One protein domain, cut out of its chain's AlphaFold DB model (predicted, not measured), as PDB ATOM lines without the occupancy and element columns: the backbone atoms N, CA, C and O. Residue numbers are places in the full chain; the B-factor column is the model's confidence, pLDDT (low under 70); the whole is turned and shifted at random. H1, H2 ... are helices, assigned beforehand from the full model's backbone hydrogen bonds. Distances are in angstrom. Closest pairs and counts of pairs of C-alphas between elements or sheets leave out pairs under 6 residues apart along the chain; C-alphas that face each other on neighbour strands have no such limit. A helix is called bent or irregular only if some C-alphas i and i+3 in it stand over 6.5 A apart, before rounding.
ATOM      1  N   ASN A   2       8.295 -24.019   8.601       45.31
ATOM      2  CA  ASN A   2       8.363 -22.754   9.364       45.31
ATOM      3  C   ASN A   2       8.345 -22.940  10.909       45.31
ATOM      4  O   ASN A   2       9.035 -22.218  11.617       45.31
ATOM      5  N   ARG A   3       7.655 -23.960  11.455       47.12
ATOM      6  CA  ARG A   3       7.748 -24.324  12.890       47.12
ATOM      7  C   ARG A   3       9.029 -25.091  13.257       47.12
ATOM      8  O   ARG A   3       9.608 -24.773  14.279       47.12
ATOM      9  N   ILE A   4       9.517 -26.002  12.406       50.94
ATOM     10  CA  ILE A   4      10.806 -26.708  12.601       50.94
ATOM     11  C   ILE A   4      11.956 -25.696  12.668       50.94
ATOM     12  O   ILE A   4      12.755 -25.733  13.592       50.94
ATOM     13  N   ILE A   5      11.971 -24.718  11.753       53.25
ATOM     14  CA  ILE A   5      12.947 -23.622  11.773       53.25
ATOM     15  C   ILE A   5      12.810 -22.794  13.053       53.25
ATOM     16  O   ILE A   5      13.825 -22.524  13.676       53.25
ATOM     17  N   LYS A   6      11.587 -22.425  13.474       55.56
ATOM     18  CA  LYS A   6      11.340 -21.698  14.739       55.56
ATOM     19  C   LYS A   6      11.805 -22.474  15.969       55.56
ATOM     20  O   LYS A   6      12.248 -21.878  16.940       55.56
ATOM     21  N   VAL A   7      11.708 -23.790  15.925       57.53
ATOM     22  CA  VAL A   7      12.012 -24.676  17.042       57.53
ATOM     23  C   VAL A   7      13.509 -24.958  17.147       57.53
ATOM     24  O   VAL A   7      14.067 -24.826  18.235       57.53
ATOM     25  N   ALA A   8      14.179 -25.191  16.019       56.72
ATOM     26  CA  ALA A   8      15.635 -25.159  15.952       56.72
ATOM     27  C   ALA A   8      16.191 -23.801  16.391       56.72
ATOM     28  O   ALA A   8      17.191 -23.739  17.097       56.72
ATOM     29  N   LEU A   9      15.498 -22.711  16.046       60.41
ATOM     30  CA  LEU A   9      15.786 -21.354  16.513       60.41
ATOM     31  C   LEU A   9      15.711 -21.232  18.028       60.41
ATOM     32  O   LEU A   9      16.611 -20.654  18.618       60.41
ATOM     33  N   VAL A  10      14.653 -21.751  18.655       68.00
ATOM     34  CA  VAL A  10      14.496 -21.716  20.114       68.00
ATOM     35  C   VAL A  10      15.590 -22.545  20.778       68.00
ATOM     36  O   VAL A  10      16.215 -22.057  21.710       68.00
ATOM     37  N   ALA A  11      15.899 -23.739  20.264       64.00
ATOM     38  CA  ALA A  11      16.997 -24.558  20.777       64.00
ATOM     39  C   ALA A  11      18.361 -23.859  20.640       64.00
ATOM     40  O   ALA A  11      19.133 -23.826  21.595       64.00
ATOM     41  N   LEU A  12      18.642 -23.251  19.482       65.12
ATOM     42  CA  LEU A  12      19.876 -22.504  19.211       65.12
ATOM     43  C   LEU A  12      19.971 -21.207  20.026       65.12
ATOM     44  O   LEU A  12      21.047 -20.880  20.519       65.12
ATOM     45  N   LEU A  13      18.867 -20.480  20.213       67.62
ATOM     46  CA  LEU A  13      18.808 -19.296  21.074       67.62
ATOM     47  C   LEU A  13      19.027 -19.678  22.533       67.62
ATOM     48  O   LEU A  13      19.836 -19.044  23.203       67.62
ATOM     49  N   LEU A  14      18.359 -20.726  23.018       66.56
ATOM     50  CA  LEU A  14      18.543 -21.232  24.377       66.56
ATOM     51  C   LEU A  14      19.976 -21.722  24.590       66.56
ATOM     52  O   LEU A  14      20.570 -21.373  25.606       66.56
ATOM     53  N   PHE A  15      20.567 -22.432  23.627       67.00
ATOM     54  CA  PHE A  15      21.982 -22.807  23.654       67.00
ATOM     55  C   PHE A  15      22.883 -21.597  23.807       67.00
ATOM     56  O   PHE A  15      23.724 -21.550  24.698       67.00
ATOM     57  N   PHE A  16      22.702 -20.613  22.931       66.38
ATOM     58  CA  PHE A  16      23.577 -19.464  22.839       66.38
ATOM     59  C   PHE A  16      23.452 -18.570  24.070       66.38
ATOM     60  O   PHE A  16      24.460 -18.149  24.628       66.38
ATOM     61  N   ILE A  17      22.227 -18.351  24.556       67.69
ATOM     62  CA  ILE A  17      21.959 -17.645  25.811       67.69
ATOM     63  C   ILE A  17      22.605 -18.402  26.974       67.69
ATOM     64  O   ILE A  17      23.368 -17.804  27.728       67.69
ATOM     65  N   THR A  18      22.383 -19.713  27.090       67.44
ATOM     66  CA  THR A  18      22.937 -20.530  28.185       67.44
ATOM     67  C   THR A  18      24.468 -20.569  28.141       67.44
ATOM     68  O   THR A  18      25.118 -20.428  29.172       67.44
ATOM     69  N   TYR A  19      25.062 -20.674  26.951       67.75
ATOM     70  CA  TYR A  19      26.507 -20.635  26.730       67.75
ATOM     71  C   TYR A  19      27.117 -19.284  27.087       67.75
ATOM     72  O   TYR A  19      28.138 -19.218  27.774       67.75
ATOM     73  N   LEU A  20      26.485 -18.196  26.654       65.38
ATOM     74  CA  LEU A  20      26.943 -16.850  26.960       65.38
ATOM     75  C   LEU A  20      26.818 -16.535  28.451       65.38
ATOM     76  O   LEU A  20      27.737 -15.934  28.997       65.38
ATOM     77  N   PHE A  21      25.751 -16.983  29.115       66.00
ATOM     78  CA  PHE A  21      25.608 -16.877  30.571       66.00
ATOM     79  C   PHE A  21      26.635 -17.729  31.324       66.00
ATOM     80  O   PHE A  21      27.151 -17.290  32.350       66.00
ATOM     81  N   TYR A  22      26.952 -18.922  30.814       67.25
ATOM     82  CA  TYR A  22      27.942 -19.816  31.409       67.25
ATOM     83  C   TYR A  22      29.374 -19.265  31.293       67.25
ATOM     84  O   TYR A  22      30.124 -19.284  32.265       67.25
ATOM     85  N   LYS A  23      29.755 -18.751  30.114       65.44
ATOM     86  CA  LYS A  23      31.122 -18.283  29.826       65.44
ATOM     87  C   LYS A  23      31.374 -16.831  30.234       65.44
ATOM     88  O   LYS A  23      32.486 -16.489  30.625       65.44
ATOM     89  N   TYR A  24      30.360 -15.971  30.155       64.31
ATOM     90  CA  TYR A  24      30.482 -14.548  30.450       64.31
ATOM     91  C   TYR A  24      29.468 -14.132  31.514       64.31
ATOM     92  O   TYR A  24      28.286 -13.941  31.248       64.31
ATOM     93  N   ARG A  25      29.956 -13.864  32.727       61.97
ATOM     94  CA  ARG A  25      29.129 -13.336  33.828       61.97
ATOM     95  C   ARG A  25      28.630 -11.900  33.573       61.97
ATOM     96  O   ARG A  25      27.748 -11.410  34.273       61.97
ATOM     97  N   HIS A  26      29.177 -11.220  32.560       60.00
ATOM     98  CA  HIS A  26      28.880  -9.828  32.221       60.00
ATOM     99  C   HIS A  26      27.873  -9.695  31.069       60.00
ATOM    100  O   HIS A  26      28.186  -9.956  29.905       60.00
ATOM    101  N   ARG A  27      26.689  -9.150  31.384       62.03
ATOM    102  CA  ARG A  27      25.554  -8.930  30.461       62.03
ATOM    103  C   ARG A  27      25.918  -8.201  29.153       62.03
ATOM    104  O   ARG A  27      25.328  -8.482  28.116       62.03
ATOM    105  N   LYS A  28      26.913  -7.303  29.174       65.50
ATOM    106  CA  LYS A  28      27.356  -6.539  27.989       65.50
ATOM    107  C   LYS A  28      27.988  -7.426  26.905       65.50
ATOM    108  O   LYS A  28      27.777  -7.186  25.719       65.50
ATOM    109  N   ILE A  29      28.729  -8.461  27.302       64.62
ATOM    110  CA  ILE A  29      29.387  -9.382  26.364       64.62
ATOM    111  C   ILE A  29      28.347 -10.311  25.726       64.62
ATOM    112  O   ILE A  29      28.360 -10.510  24.513       64.62
ATOM    113  N   ILE A  30      27.393 -10.790  26.532       63.16
ATOM    114  CA  ILE A  30      26.240 -11.576  26.071       63.16
ATOM    115  C   ILE A  30      25.472 -10.811  24.985       63.16
ATOM    116  O   ILE A  30      25.219 -11.336  23.905       63.16
ATOM    117  N   PHE A  31      25.165  -9.537  25.241       68.25
ATOM    118  CA  PHE A  31      24.439  -8.689  24.298       68.25
ATOM    119  C   PHE A  31      25.211  -8.462  22.988       68.25
ATOM    120  O   PHE A  31      24.632  -8.548  21.907       68.25
ATOM    121  N   LYS A  32      26.534  -8.246  23.063       71.25
ATOM    122  CA  LYS A  32      27.402  -8.084  21.883       71.25
ATOM    123  C   LYS A  32      27.368  -9.317  20.976       71.25
ATOM    124  O   LYS A  32      27.164  -9.182  19.773       71.25
ATOM    125  N   TYR A  33      27.550 -10.509  21.539       66.88
ATOM    126  CA  TYR A  33      27.519 -11.749  20.762       66.88
ATOM    127  C   TYR A  33      26.104 -12.090  20.271       66.88
ATOM    128  O   TYR A  33      25.955 -12.535  19.134       66.88
ATOM    129  N   GLY A  34      25.067 -11.789  21.064       69.12
ATOM    130  CA  GLY A  34      23.660 -11.843  20.643       69.12
ATOM    131  C   GLY A  34      23.392 -11.010  19.394       69.12
ATOM    132  O   GLY A  34      22.805 -11.503  18.435       69.12
ATOM    133  N   LEU A  35      23.895  -9.776  19.369       73.50
ATOM    134  CA  LEU A  35      23.790  -8.878  18.218       73.50
ATOM    135  C   LEU A  35      24.547  -9.382  16.988       73.50
ATOM    136  O   LEU A  35      24.031  -9.270  15.879       73.50
ATOM    137  N   ILE A  36      25.752  -9.938  17.154       73.12
ATOM    138  CA  ILE A  36      26.521 -10.519  16.038       73.12
ATOM    139  C   ILE A  36      25.745 -11.681  15.413       73.12
ATOM    140  O   ILE A  36      25.625 -11.761  14.191       73.12
ATOM    141  N   TRP A  37      25.165 -12.545  16.246       69.06
ATOM    142  CA  TRP A  37      24.372 -13.672  15.772       69.06
ATOM    143  C   TRP A  37      23.093 -13.211  15.067       69.06
ATOM    144  O   TRP A  37      22.816 -13.642  13.950       69.06
ATOM    145  N   LEU A  38      22.363 -12.260  15.663       74.69
ATOM    146  CA  LEU A  38      21.196 -11.620  15.049       74.69
ATOM    147  C   LEU A  38      21.532 -10.991  13.694       74.69
ATOM    148  O   LEU A  38      20.754 -11.145  12.759       74.69
ATOM    149  N   ARG A  39      22.693 -10.339  13.550       73.00
ATOM    150  CA  ARG A  39      23.134  -9.753  12.272       73.00
ATOM    151  C   ARG A  39      23.339 -10.792  11.172       73.00
ATOM    152  O   ARG A  39      23.040 -10.486  10.026       73.00
ATOM    153  N   GLY A  40      23.826 -11.991  11.494       74.75
ATOM    154  CA  GLY A  40      23.962 -13.073  10.512       74.75
ATOM    155  C   GLY A  40      22.642 -13.797  10.236       74.75
ATOM    156  O   GLY A  40      22.311 -14.103   9.093       74.75
ATOM    157  N   PHE A  41      21.863 -14.050  11.286       75.69
ATOM    158  CA  PHE A  41      20.643 -14.845  11.210       75.69
ATOM    159  C   PHE A  41      19.459 -14.084  10.606       75.69
ATOM    160  O   PHE A  41      18.752 -14.612   9.746       75.69
ATOM    161  N   LEU A  42      19.223 -12.852  11.063       80.88
ATOM    162  CA  LEU A  42      18.038 -12.077  10.709       80.88
ATOM    163  C   LEU A  42      17.897 -11.886   9.188       80.88
ATOM    164  O   LEU A  42      16.797 -12.133   8.692       80.88
ATOM    165  N   PRO A  43      18.957 -11.557   8.416       84.75
ATOM    166  CA  PRO A  43      18.851 -11.445   6.963       84.75
ATOM    167  C   PRO A  43      18.433 -12.755   6.294       84.75
ATOM    168  O   PRO A  43      17.562 -12.744   5.432       84.75
ATOM    169  N   LEU A  44      18.990 -13.895   6.719       82.94
ATOM    170  CA  LEU A  44      18.661 -15.207   6.149       82.94
ATOM    171  C   LEU A  44      17.229 -15.633   6.490       82.94
ATOM    172  O   LEU A  44      16.510 -16.162   5.642       82.94
ATOM    173  N   PHE A  45      16.790 -15.372   7.721       82.25
ATOM    174  CA  PHE A  45      15.416 -15.631   8.136       82.25
ATOM    175  C   PHE A  45      14.416 -14.772   7.362       82.25
ATOM    176  O   PHE A  45      13.417 -15.297   6.865       82.25
ATOM    177  N   LEU A  46      14.684 -13.468   7.244       88.00
ATOM    178  CA  LEU A  46      13.843 -12.538   6.496       88.00
ATOM    179  C   LEU A  46      13.815 -12.895   5.011       88.00
ATOM    180  O   LEU A  46      12.731 -12.953   4.440       88.00
ATOM    181  N   LEU A  47      14.960 -13.234   4.415       88.75
ATOM    182  CA  LEU A  47      15.033 -13.736   3.044       88.75
ATOM    183  C   LEU A  47      14.143 -14.971   2.867       88.75
ATOM    184  O   LEU A  47      13.349 -15.021   1.934       88.75
ATOM    185  N   GLY A  48      14.191 -15.926   3.800       84.81
ATOM    186  CA  GLY A  48      13.297 -17.084   3.789       84.81
ATOM    187  C   GLY A  48      11.812 -16.702   3.819       84.81
ATOM    188  O   GLY A  48      11.015 -17.288   3.093       84.81
ATOM    189  N   ARG A  49      11.428 -15.689   4.608       89.00
ATOM    190  CA  ARG A  49      10.044 -15.182   4.661       89.00
ATOM    191  C   ARG A  49       9.628 -14.444   3.391       89.00
ATOM    192  O   ARG A  49       8.482 -14.582   2.974       89.00
ATOM    193  N   VAL A  50      10.543 -13.704   2.769       89.88
ATOM    194  CA  VAL A  50      10.322 -13.055   1.469       89.88
ATOM    195  C   VAL A  50      10.123 -14.110   0.383       89.88
ATOM    196  O   VAL A  50       9.160 -14.025  -0.369       89.88
ATOM    197  N   LEU A  51      10.965 -15.145   0.339       87.44
ATOM    198  CA  LEU A  51      10.814 -16.258  -0.602       87.44
ATOM    199  C   LEU A  51       9.490 -17.010  -0.392       87.44
ATOM    200  O   LEU A  51       8.814 -17.336  -1.367       87.44
ATOM    201  N   ASP A  52       9.088 -17.241   0.864       83.50
ATOM    202  CA  ASP A  52       7.779 -17.825   1.185       83.50
ATOM    203  C   ASP A  52       6.626 -16.923   0.696       83.50
ATOM    204  O   ASP A  52       5.657 -17.425   0.129       83.50
ATOM    205  N   TYR A  53       6.733 -15.599   0.856       88.06
ATOM    206  CA  TYR A  53       5.739 -14.647   0.351       88.06
ATOM    207  C   TYR A  53       5.650 -14.653  -1.178       88.06
ATOM    208  O   TYR A  53       4.553 -14.768  -1.712       88.06
ATOM    209  N   ILE A  54       6.786 -14.603  -1.880       88.50
ATOM    210  CA  ILE A  54       6.836 -14.647  -3.351       88.50
ATOM    211  C   ILE A  54       6.211 -15.945  -3.873       88.50
ATOM    212  O   ILE A  54       5.457 -15.930  -4.840       88.50
ATOM    213  N   ARG A  55       6.510 -17.079  -3.230       81.00
ATOM    214  CA  ARG A  55       6.052 -18.393  -3.691       81.00
ATOM    215  C   ARG A  55       4.593 -18.686  -3.340       81.00
ATOM    216  O   ARG A  55       3.930 -19.407  -4.081       81.00
ATOM    217  N   TYR A  56       4.117 -18.204  -2.193       81.25
ATOM    218  CA  TYR A  56       2.845 -18.638  -1.608       81.25
ATOM    219  C   TYR A  56       1.851 -17.504  -1.314       81.25
ATOM    220  O   TYR A  56       0.772 -17.770  -0.786       81.25
ATOM    221  N   GLY A  57       2.208 -16.247  -1.579       84.06
ATOM    222  CA  GLY A  57       1.380 -15.065  -1.307       84.06
ATOM    223  C   GLY A  57       1.260 -14.683   0.174       84.06
ATOM    224  O   GLY A  57       0.538 -13.753   0.519       84.06
ATOM    225  N   SER A  58       1.940 -15.386   1.086       84.94
ATOM    226  CA  SER A  58       1.956 -15.054   2.515       84.94
ATOM    227  C   SER A  58       3.274 -15.488   3.163       84.94
ATOM    228  O   SER A  58       3.680 -16.639   2.986       84.94
ATOM    229  N   PRO A  59       3.923 -14.627   3.976       84.31
ATOM    230  CA  PRO A  59       5.199 -14.959   4.621       84.31
ATOM    231  C   PRO A  59       5.044 -16.054   5.690       84.31
ATOM    232  O   PRO A  59       6.017 -16.657   6.147       84.31
ATOM    233  N   TRP A  60       3.807 -16.318   6.114       80.62
ATOM    234  CA  TRP A  60       3.474 -17.318   7.125       80.62
ATOM    235  C   TRP A  60       2.906 -18.605   6.523       80.62
ATOM    236  O   TRP A  60       2.677 -19.573   7.259       80.62
ATOM    237  N   MET A  61       2.686 -18.642   5.205       74.69
ATOM    238  CA  MET A  61       2.274 -19.859   4.517       74.69
ATOM    239  C   MET A  61       3.413 -20.876   4.554       74.69
ATOM    240  O   MET A  61       4.592 -20.535   4.526       74.69
ATOM    241  N   THR A  62       3.066 -22.154   4.634       72.31
ATOM    242  CA  THR A  62       4.042 -23.235   4.472       72.31
ATOM    243  C   THR A  62       3.593 -24.123   3.331       72.31
ATOM    244  O   THR A  62       2.390 -24.242   3.113       72.31
ATOM    245  N   GLY A  63       4.529 -24.791   2.653       70.50
ATOM    246  CA  GLY A  63       4.186 -25.706   1.557       70.50
ATOM    247  C   GLY A  63       3.157 -26.771   1.957       70.50
ATOM    248  O   GLY A  63       2.282 -27.088   1.170       70.50
ATOM    249  N   GLN A  64       3.184 -27.236   3.212       70.38
ATOM    250  CA  GLN A  64       2.190 -28.174   3.749       70.38
ATOM    251  C   GLN A  64       0.797 -27.551   3.900       70.38
ATOM    252  O   GLN A  64      -0.189 -28.121   3.453       70.38
ATOM    253  N   ARG A  65       0.708 -26.336   4.458       72.31
ATOM    254  CA  ARG A  65      -0.570 -25.602   4.525       72.31
ATOM    255  C   ARG A  65      -1.126 -25.295   3.136       72.31
ATOM    256  O   ARG A  65      -2.335 -25.325   2.953       72.31
ATOM    257  N   LEU A  66      -0.251 -24.991   2.176       76.88
ATOM    258  CA  LEU A  66      -0.662 -24.795   0.792       76.88
ATOM    259  C   LEU A  66      -1.177 -26.098   0.177       76.88
ATOM    260  O   LEU A  66      -2.231 -26.072  -0.437       76.88
ATOM    261  N   TRP A  67      -0.475 -27.216   0.370       75.19
ATOM    262  CA  TRP A  67      -0.888 -28.526  -0.134       75.19
ATOM    263  C   TRP A  67      -2.278 -28.926   0.380       75.19
ATOM    264  O   TRP A  67      -3.129 -29.305  -0.416       75.19
ATOM    265  N   VAL A  68      -2.558 -28.721   1.674       73.25
ATOM    266  CA  VAL A  68      -3.902 -28.941   2.243       73.25
ATOM    267  C   VAL A  68      -4.945 -28.038   1.579       73.25
ATOM    268  O   VAL A  68      -5.990 -28.524   1.156       73.25
ATOM    269  N   LYS A  69      -4.658 -26.737   1.412       75.44
ATOM    270  CA  LYS A  69      -5.559 -25.817   0.690       75.44
ATOM    271  C   LYS A  69      -5.793 -26.248  -0.762       75.44
ATOM    272  O   LYS A  69      -6.900 -26.112  -1.265       75.44
ATOM    273  N   GLN A  70      -4.757 -26.744  -1.436       78.19
ATOM    274  CA  GLN A  70      -4.843 -27.219  -2.815       78.19
ATOM    275  C   GLN A  70      -5.698 -28.477  -2.921       78.19
ATOM    276  O   GLN A  70      -6.505 -28.552  -3.835       78.19
ATOM    277  N   ILE A  71      -5.560 -29.422  -1.986       74.81
ATOM    278  CA  ILE A  71      -6.432 -30.599  -1.912       74.81
ATOM    279  C   ILE A  71      -7.878 -30.166  -1.710       74.81
ATOM    280  O   ILE A  71      -8.727 -30.579  -2.489       74.81
ATOM    281  N   HIS A  72      -8.143 -29.281  -0.744       71.81
ATOM    282  CA  HIS A  72      -9.497 -28.804  -0.456       71.81
ATOM    283  C   HIS A  72     -10.174 -28.134  -1.655       71.81
ATOM    284  O   HIS A  72     -11.360 -28.332  -1.891       71.81
ATOM    285  N   ASN A  73      -9.415 -27.350  -2.421       74.12
ATOM    286  CA  ASN A  73      -9.941 -26.620  -3.572       74.12
ATOM    287  C   ASN A  73      -9.975 -27.458  -4.860       74.12
ATOM    288  O   ASN A  73     -10.411 -26.959  -5.897       74.12
ATOM    289  N   HIS A  74      -9.471 -28.694  -4.844       75.94
ATOM    290  CA  HIS A  74      -9.422 -29.518  -6.042       75.94
ATOM    291  C   HIS A  74     -10.766 -30.243  -6.243       75.94
ATOM    292  O   HIS A  74     -11.200 -30.958  -5.337       75.94
ATOM    293  N   PRO A  75     -11.392 -30.172  -7.436       77.94
ATOM    294  CA  PRO A  75     -12.706 -30.777  -7.701       77.94
ATOM    295  C   PRO A  75     -12.772 -32.283  -7.418       77.94
ATOM    296  O   PRO A  75     -13.816 -32.818  -7.078       77.94
ATOM    297  N   PHE A  76     -11.641 -32.981  -7.544       75.38
ATOM    298  CA  PHE A  76     -11.546 -34.417  -7.254       75.38
ATOM    299  C   PHE A  76     -11.748 -34.758  -5.766       75.38
ATOM    300  O   PHE A  76     -12.220 -35.844  -5.449       75.38
ATOM    301  N   TRP A  77     -11.390 -33.849  -4.855       72.06
ATOM    302  CA  TRP A  77     -11.423 -34.087  -3.408       72.06
ATOM    303  C   TRP A  77     -12.563 -33.332  -2.705       72.06
ATOM    304  O   TRP A  77     -12.680 -33.423  -1.487       72.06
ATOM    305  N   SER A  78     -13.422 -32.620  -3.448       70.38
ATOM    306  CA  SER A  78     -14.486 -31.763  -2.897       70.38
ATOM    307  C   SER A  78     -15.564 -32.515  -2.113       70.38
ATOM    308  O   SER A  78     -16.294 -31.900  -1.345       70.38
ATOM    309  N   ASN A  79     -15.674 -33.831  -2.319       74.19
ATOM    310  CA  ASN A  79     -16.681 -34.691  -1.688       74.19
ATOM    311  C   ASN A  79     -16.116 -35.517  -0.522       74.19
ATOM    312  O   ASN A  79     -16.819 -36.367   0.023       74.19
ATOM    313  N   LEU A  80     -14.840 -35.327  -0.172       71.50
ATOM    314  CA  LEU A  80     -14.271 -35.954   1.015       71.50
ATOM    315  C   LEU A  80     -14.690 -35.183   2.272       71.50
ATOM    316  O   LEU A  80     -14.860 -33.964   2.205       71.50
ATOM    317  N   PRO A  81     -14.844 -35.870   3.419       72.06
ATOM    318  CA  PRO A  81     -15.085 -35.196   4.686       72.06
ATOM    319  C   PRO A  81     -13.985 -34.168   4.951       72.06
ATOM    320  O   PRO A  81     -12.807 -34.419   4.677       72.06
ATOM    321  N   GLU A  82     -14.381 -33.006   5.471       68.81
ATOM    322  CA  GLU A  82     -13.435 -31.952   5.813       68.81
ATOM    323  C   GLU A  82     -12.410 -32.481   6.815       68.81
ATOM    324  O   GLU A  82     -12.737 -33.222   7.750       68.81
ATOM    325  N   PHE A  83     -11.149 -32.107   6.612       66.62
ATOM    326  CA  PHE A  83     -10.136 -32.416   7.604       66.62
ATOM    327  C   PHE A  83     -10.496 -31.712   8.918       66.62
ATOM    328  O   PHE A  83     -10.995 -30.584   8.886       66.62
ATOM    329  N   PRO A  84     -10.218 -32.328  10.079       69.69
ATOM    330  CA  PRO A  84     -10.412 -31.647  11.348       69.69
ATOM    331  C   PRO A  84      -9.648 -30.321  11.334       69.69
ATOM    332  O   PRO A  84      -8.564 -30.234  10.758       69.69
ATOM    333  N   GLU A  85     -10.181 -29.302  12.007       66.25
ATOM    334  CA  GLU A  85      -9.652 -27.924  12.004       66.25
ATOM    335  C   GLU A  85      -8.153 -27.843  12.373       66.25
ATOM    336  O   GLU A  85      -7.424 -26.923  11.989       66.25
ATOM    337  N   ASN A  86      -7.663 -28.872  13.064       62.94
ATOM    338  CA  ASN A  86      -6.297 -28.999  13.544       62.94
ATOM    339  C   ASN A  86      -5.361 -29.719  12.549       62.94
ATOM    340  O   ASN A  86      -4.159 -29.736  12.771       62.94
TER     341      ASN A  86
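What this domain is: This is residues 2 to 86 of the 327 residues of an uncharacterized protein of Microcystis aeruginosa NIES-4285 (UniProt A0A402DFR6). The longest helix, H2, and H1 make a long, open helical hairpin, side by side and running opposite ways, touching near their joined ends and parting toward the other end. The short helix H3 carries the length on past the far end of H2, and a tail without a named element, residues 73 to 86, follows it and folds back, with residues 73 to 79 sticking out. The printed part has 85 residues, with three named helices in the order H1, H2, H3 and no named strand, and its class is all helix. It is extended, with a radius of gyration of the C-alphas of 19.5 A, and its outline is a rod spanning 62 by 26 by 12 A.

Where its parts are: H2 is residues 27 to 56, 40.5 A from first to last C-alpha, with C-alpha 27 at (25.554, -8.930, 30.461) and C-alpha 56 at (2.845, -18.638, -1.608). It has a kink of 35 degrees near residue 39. H2 is neither bent nor irregular, but only just: C-alphas 40 and 43 are 6.4 A apart. H1 is residues 2 to 23, 30.9 A long, and begins with C-alpha 2 at (8.363, -22.754, 9.364). H3 is residues 63 to 72, 14.2 A long, and ends with C-alpha 72 at (-9.497, -28.804, -0.456).

How they stand to each other: H2 and H1 form a helical hairpin and touch, with the closest C-alphas, those of Leu 20 and Ile 30, 5.4 A apart. H1 touches H2 with residues 16 to 21 alone, and H2 touches H1 with residues 27 to 34 alone. Their lines stand at a shallow tilt of 8 degrees, and they run opposite ways. H2 and H3 are close but not clearly touching, with the closest C-alphas, those of Tyr 56 and Leu 66, 7.5 A apart. They run the same way at a shallow tilt of 30 degrees. H1 and H3 are apart. In H1 and H3 every O i to N i+4 pair is within hydrogen-bond range; in H2, 24 of 26 are.

The domain as a whole: The C-alphas of His 26 and Asn 79 are the two farthest apart, at 62.0 A. The printed part has no cut. The link from H1 to H2 is tight, with 3 residues, and that from H2 to H3 is short, with 6. Residues 23 to 28, of which 23 belongs to H1 and 27 to 28 to H2, stand free, and so do residues 73 to 79. The mean pLDDT of the printed part is 71.6; residues 2 to 31, 33 to 34, 37 and 82 to 86 are under 70.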